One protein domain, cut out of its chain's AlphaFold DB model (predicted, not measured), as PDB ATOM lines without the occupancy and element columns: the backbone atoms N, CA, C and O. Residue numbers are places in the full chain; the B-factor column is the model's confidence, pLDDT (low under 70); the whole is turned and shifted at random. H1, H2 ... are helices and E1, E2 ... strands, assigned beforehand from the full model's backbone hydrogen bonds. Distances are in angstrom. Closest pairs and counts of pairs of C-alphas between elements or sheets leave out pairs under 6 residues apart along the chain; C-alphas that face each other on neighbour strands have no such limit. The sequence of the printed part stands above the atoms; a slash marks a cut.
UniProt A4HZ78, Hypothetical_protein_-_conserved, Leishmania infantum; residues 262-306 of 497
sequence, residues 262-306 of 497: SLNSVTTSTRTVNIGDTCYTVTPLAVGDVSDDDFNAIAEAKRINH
ATOM      1  N   SER A 262     206.890 213.069 127.914       65.38
ATOM      2  CA  SER A 262     206.932 213.059 126.441       65.38
ATOM      3  C   SER A 262     208.301 213.496 125.917       65.38
ATOM      4  O   SER A 262     208.928 212.770 125.144       65.38
ATOM      5  N   LEU A 263     208.818 214.632 126.398       61.08
ATOM      6  CA  LEU A 263     210.116 215.170 125.975       61.08
ATOM      7  C   LEU A 263     211.289 214.227 126.310       61.08
ATOM      8  O   LEU A 263     212.191 214.064 125.490       61.08
ATOM      9  N   ASN A 264     211.258 213.558 127.467       65.35
ATOM     10  CA  ASN A 264     212.293 212.600 127.877       65.35
ATOM     11  C   ASN A 264     212.294 211.293 127.059       65.35
ATOM     12  O   ASN A 264     213.284 210.566 127.092       65.35
ATOM     13  N   SER A 265     211.213 210.979 126.335       66.46
ATOM     14  CA  SER A 265     211.151 209.786 125.474       66.46
ATOM     15  C   SER A 265     211.982 209.920 124.188       66.46
ATOM     16  O   SER A 265     212.375 208.914 123.593       66.46
ATOM     17  N   VAL A 266     212.300 211.152 123.769       63.25
ATOM     18  CA  VAL A 266     213.032 211.408 122.525       63.25
ATOM     19  C   VAL A 266     214.538 211.237 122.732       63.25
ATOM     20  O   VAL A 266     215.255 212.158 123.123       63.25
ATOM     21  N   THR A 267     215.053 210.058 122.391       59.76
ATOM     22  CA  THR A 267     216.498 209.802 122.345       59.76
ATOM     23  C   THR A 267     217.139 210.479 121.124       59.76
ATOM     24  O   THR A 267     217.089 210.001 119.989       59.76
ATOM     25  N   THR A 268     217.759 211.638 121.353       65.96
ATOM     26  CA  THR A 268     218.327 212.513 120.313       65.96
ATOM     27  C   THR A 268     219.601 211.940 119.667       65.96
ATOM     28  O   THR A 268     220.721 212.330 120.001       65.96
ATOM     29  N   SER A 269     219.446 211.020 118.712       73.80
ATOM     30  CA  SER A 269     220.557 210.430 117.945       73.80
ATOM     31  C   SER A 269     221.100 211.401 116.879       73.80
ATOM     32  O   SER A 269     220.653 211.407 115.729       73.80
ATOM     33  N   THR A 270     222.046 212.260 117.278       79.90
ATOM     34  CA  THR A 270     222.730 213.220 116.391       79.90
ATOM     35  C   THR A 270     223.534 212.514 115.301       79.90
ATOM     36  O   THR A 270     224.381 211.671 115.588       79.90
ATOM     37  N   ARG A 271     223.313 212.915 114.047       83.67
ATOM     38  CA  ARG A 271     223.999 212.404 112.850       83.67
ATOM     39  C   ARG A 271     224.824 213.522 112.216       83.67
ATOM     40  O   ARG A 271     224.445 214.685 112.324       83.67
ATOM     41  N   THR A 272     225.901 213.201 111.509       84.94
ATOM     42  CA  THR A 272     226.551 214.154 110.591       84.94
ATOM     43  C   THR A 272     226.051 213.935 109.171       84.94
ATOM     44  O   THR A 272     226.068 212.803 108.690       84.94
ATOM     45  N   VAL A 273     225.626 215.005 108.502       84.18
ATOM     46  CA  VAL A 273     225.195 215.001 107.098       84.18
ATOM     47  C   VAL A 273     226.004 216.056 106.353       84.18
ATOM     48  O   VAL A 273     226.031 217.215 106.759       84.18
ATOM     49  N   ASN A 274     226.664 215.662 105.268       86.71
ATOM     50  CA  ASN A 274     227.400 216.585 104.408       86.71
ATOM     51  C   ASN A 274     226.479 217.027 103.265       86.71
ATOM     52  O   ASN A 274     225.858 216.180 102.620       86.71
ATOM     53  N   ILE A 275     226.379 218.334 103.027       84.33
ATOM     54  CA  ILE A 275     225.622 218.909 101.909       84.33
ATOM     55  C   ILE A 275     226.574 219.873 101.201       84.33
ATOM     56  O   ILE A 275     226.855 220.962 101.702       84.33
ATOM     57  N   GLY A 276     227.131 219.419 100.076       88.36
ATOM     58  CA  GLY A 276     228.356 220.001  99.532       88.36
ATOM     59  C   GLY A 276     229.521 219.860 100.514       88.36
ATOM     60  O   GLY A 276     229.589 218.890 101.271       88.36
ATOM     61  N   ASP A 277     230.397 220.863 100.544       89.17
ATOM     62  CA  ASP A 277     231.553 220.902 101.450       89.17
ATOM     63  C   ASP A 277     231.163 221.160 102.924       89.17
ATOM     64  O   ASP A 277     231.977 220.989 103.836       89.17
ATOM     65  N   THR A 278     229.913 221.561 103.189       82.74
ATOM     66  CA  THR A 278     229.447 221.899 104.538       82.74
ATOM     67  C   THR A 278     228.963 220.659 105.286       82.74
ATOM     68  O   THR A 278     227.964 220.027 104.929       82.74
ATOM     69  N   CYS A 279     229.649 220.337 106.384       81.09
ATOM     70  CA  CYS A 279     229.231 219.307 107.329       81.09
ATOM     71  C   CYS A 279     228.224 219.891 108.333       81.09
ATOM     72  O   CYS A 279     228.541 220.819 109.081       81.09
ATOM     73  N   TYR A 280     227.021 219.324 108.382       84.85
ATOM     74  CA  TYR A 280     225.984 219.671 109.346       84.85
ATOM     75  C   TYR A 280     225.853 218.579 110.405       84.85
ATOM     76  O   TYR A 280     225.828 217.386 110.094       84.85
ATOM     77  N   THR A 281     225.705 218.980 111.665       83.26
ATOM     78  CA  THR A 281     225.180 218.098 112.711       83.26
ATOM     79  C   THR A 281     223.656 218.197 112.711       83.26
ATOM     80  O   THR A 281     223.095 219.288 112.766       83.26
ATOM     81  N   VAL A 282     223.001 217.047 112.577       83.47
ATOM     82  CA  VAL A 282     221.557 216.887 112.399       83.47
ATOM     83  C   VAL A 282     221.037 216.053 113.565       83.47
ATOM     84  O   VAL A 282     221.189 214.829 113.593       83.47
ATOM     85  N   THR A 283     220.444 216.716 114.554       80.97
ATOM     86  CA  THR A 283     219.852 216.066 115.728       80.97
ATOM     87  C   THR A 283     218.339 215.948 115.535       80.97
ATOM     88  O   THR A 283     217.669 216.980 115.483       80.97
ATOM     89  N   PRO A 284     217.757 214.736 115.441       74.86
ATOM     90  CA  PRO A 284     216.307 214.580 115.425       74.86
ATOM     91  C   PRO A 284     215.736 215.037 116.774       74.86
ATOM     92  O   PRO A 284     216.148 214.542 117.823       74.86
ATOM     93  N   LEU A 285     214.814 215.999 116.738       68.65
ATOM     94  CA  LEU A 285     214.114 216.530 117.916       68.65
ATOM     95  C   LEU A 285     212.802 215.804 118.210       68.65
ATOM     96  O   LEU A 285     212.260 215.970 119.297       68.65
ATOM     97  N   ALA A 286     212.317 215.009 117.258       64.22
ATOM     98  CA  ALA A 286     211.287 213.998 117.441       64.22
ATOM     99  C   ALA A 286     211.349 212.986 116.283       64.22
ATOM    100  O   ALA A 286     211.794 213.320 115.179       64.22
ATOM    101  N   VAL A 287     210.898 211.753 116.526       57.35
ATOM    102  CA  VAL A 287     210.731 210.712 115.498       57.35
ATOM    103  C   VAL A 287     209.407 209.994 115.753       57.35
ATOM    104  O   VAL A 287     209.324 209.147 116.635       57.35
ATOM    105  N   GLY A 288     208.376 210.351 114.992       71.29
ATOM    106  CA  GLY A 288     207.018 209.830 115.145       71.29
ATOM    107  C   GLY A 288     205.987 210.878 114.737       71.29
ATOM    108  O   GLY A 288     206.328 211.850 114.058       71.29
ATOM    109  N   ASP A 289     204.749 210.685 115.177       63.19
ATOM    110  CA  ASP A 289     203.663 211.644 114.992       63.19
ATOM    111  C   ASP A 289     203.707 212.686 116.115       63.19
ATOM    112  O   ASP A 289     203.288 212.444 117.245       63.19
ATOM    113  N   VAL A 290     204.303 213.836 115.804       67.09
ATOM    114  CA  VAL A 290     204.452 214.971 116.722       67.09
ATOM    115  C   VAL A 290     203.139 215.746 116.749       67.09
ATOM    116  O   VAL A 290     202.704 216.225 115.702       67.09
ATOM    117  N   SER A 291     202.514 215.896 117.919       78.71
ATOM    118  CA  SER A 291     201.356 216.788 118.045       78.71
ATOM    119  C   SER A 291     201.780 218.258 117.924       78.71
ATOM    120  O   SER A 291     202.927 218.609 118.218       78.71
ATOM    121  N   ASP A 292     200.858 219.147 117.542       72.28
ATOM    122  CA  ASP A 292     201.137 220.590 117.537       72.28
ATOM    123  C   ASP A 292     201.566 221.092 118.931       72.28
ATOM    124  O   ASP A 292     202.415 221.980 119.036       72.28
ATOM    125  N   ASP A 293     201.044 220.503 120.011       74.48
ATOM    126  CA  ASP A 293     201.446 220.822 121.385       74.48
ATOM    127  C   ASP A 293     202.889 220.377 121.687       74.48
ATOM    128  O   ASP A 293     203.664 221.162 122.242       74.48
ATOM    129  N   ASP A 294     203.296 219.173 121.266       74.44
ATOM    130  CA  ASP A 294     204.683 218.695 121.405       74.44
ATOM    131  C   ASP A 294     205.654 219.554 120.582       74.44
ATOM    132  O   ASP A 294     206.716 219.948 121.075       74.44
ATOM    133  N   PHE A 295     205.282 219.915 119.348       75.19
ATOM    134  CA  PHE A 295     206.073 220.806 118.497       75.19
ATOM    135  C   PHE A 295     206.278 222.178 119.158       75.19
ATOM    136  O   PHE A 295     207.407 222.680 119.238       75.19
ATOM    137  N   ASN A 296     205.206 222.767 119.696       79.84
ATOM    138  CA  ASN A 296     205.269 224.034 120.425       79.84
ATOM    139  C   ASN A 296     206.103 223.924 121.717       79.84
ATOM    140  O   ASN A 296     206.877 224.838 122.021       79.84
ATOM    141  N   ALA A 297     206.011 222.807 122.449       78.14
ATOM    142  CA  ALA A 297     206.813 222.552 123.644       78.14
ATOM    143  C   ALA A 297     208.316 222.435 123.325       78.14
ATOM    144  O   ALA A 297     209.138 223.072 123.991       78.14
ATOM    145  N   ILE A 298     208.681 221.696 122.270       76.11
ATOM    146  CA  ILE A 298     210.064 221.576 121.777       76.11
ATOM    147  C   ILE A 298     210.608 222.953 121.357       76.11
ATOM    148  O   ILE A 298     211.734 223.317 121.717       76.11
ATOM    149  N   ALA A 299     209.809 223.748 120.637       77.93
ATOM    150  CA  ALA A 299     210.199 225.083 120.183       77.93
ATOM    151  C   ALA A 299     210.422 226.072 121.346       77.93
ATOM    152  O   ALA A 299     211.409 226.815 121.342       77.93
ATOM    153  N   GLU A 300     209.556 226.076 122.365       81.91
ATOM    154  CA  GLU A 300     209.737 226.918 123.558       81.91
ATOM    155  C   GLU A 300     210.927 226.437 124.412       81.91
ATOM    156  O   GLU A 300     211.723 227.262 124.861       81.91
ATOM    157  N   ALA A 301     211.148 225.124 124.555       79.06
ATOM    158  CA  ALA A 301     212.316 224.586 125.261       79.06
ATOM    159  C   ALA A 301     213.647 224.994 124.594       79.06
ATOM    160  O   ALA A 301     214.598 225.388 125.279       79.06
ATOM    161  N   LYS A 302     213.722 224.977 123.254       77.77
ATOM    162  CA  LYS A 302     214.881 225.504 122.505       77.77
ATOM    163  C   LYS A 302     215.064 227.011 122.723       77.77
ATOM    164  O   LYS A 302     216.193 227.450 122.944       77.77
ATOM    165  N   ARG A 303     213.974 227.786 122.724       81.04
ATOM    166  CA  ARG A 303     213.966 229.243 122.965       81.04
ATOM    167  C   ARG A 303     214.474 229.607 124.368       81.04
ATOM    168  O   ARG A 303     215.305 230.507 124.493       81.04
ATOM    169  N   ILE A 304     214.045 228.878 125.400       78.42
ATOM    170  CA  ILE A 304     214.522 229.036 126.785       78.42
ATOM    171  C   ILE A 304     216.021 228.716 126.876       78.42
ATOM    172  O   ILE A 304     216.796 229.530 127.377       78.42
ATOM    173  N   ASN A 305     216.455 227.576 126.329       75.62
ATOM    174  CA  ASN A 305     217.865 227.180 126.358       75.62
ATOM    175  C   ASN A 305     218.777 228.184 125.634       75.62
ATOM    176  O   ASN A 305     219.857 228.493 126.136       75.62
ATOM    177  N   HIS A 306     218.339 228.746 124.503       74.71
ATOM    178  CA  HIS A 306     219.110 229.769 123.791       74.71
ATOM    179  C   HIS A 306     219.233 231.076 124.594       74.71
ATOM    180  O   HIS A 306     220.295 231.694 124.575       74.71
TER     181      HIS A 306
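This is residues 262 to 306 of the 497 residues of the protein "Hypothetical_protein_-_conserved" of Leishmania infantum (UniProt A4HZ78). A twisted two-stranded hairpin, E1 and E2, reaches out at one end, and the helix H2 lies at the other, near the short helix H1. The printed part has 45 residues, in the order H1, E1, E2, H2, with one antiparallel sheet, E1 - E2; the class is mixed, helices and strands. It is loose, with a radius of gyration of the C-alphas of 12.6 A, and spans 36 by 24 by 17 A.

E1, residues 271 to 275, and E2, residues 278 to 284, form an antiparallel hairpin at 142 degrees; N 273 and O 280 are within hydrogen-bond range at 2.9 A, as are N 280 and O 273 at 2.8 A. H2, residues 292 to 306, is apart from E1. With residues 294 to 298 alone, H2 only just touches H1, residues 262 to 265, with 3 pairs of C-alphas within 8 A; the closest, Leu 263 and Ile 298, are 7.7 A apart. H1 is apart from E2. In H2 every O i to N i+4 pair is within hydrogen-bond range; H1 is too short for one.

H1 measures 5.4 A from C-alpha 262 at (206.932, 213.059, 126.441), E1 12.8 A, E2 18.6 A, and H2 21.1 A to C-alpha 306 at (219.110, 229.769, 123.791).

The C-alphas farthest apart, Asp 277 and Asp 293, are 36.1 A apart. The printed part has no cut and no long link. The model's pLDDT is under 70 at residues 262 to 268, 285 to 287 and 289 to 290.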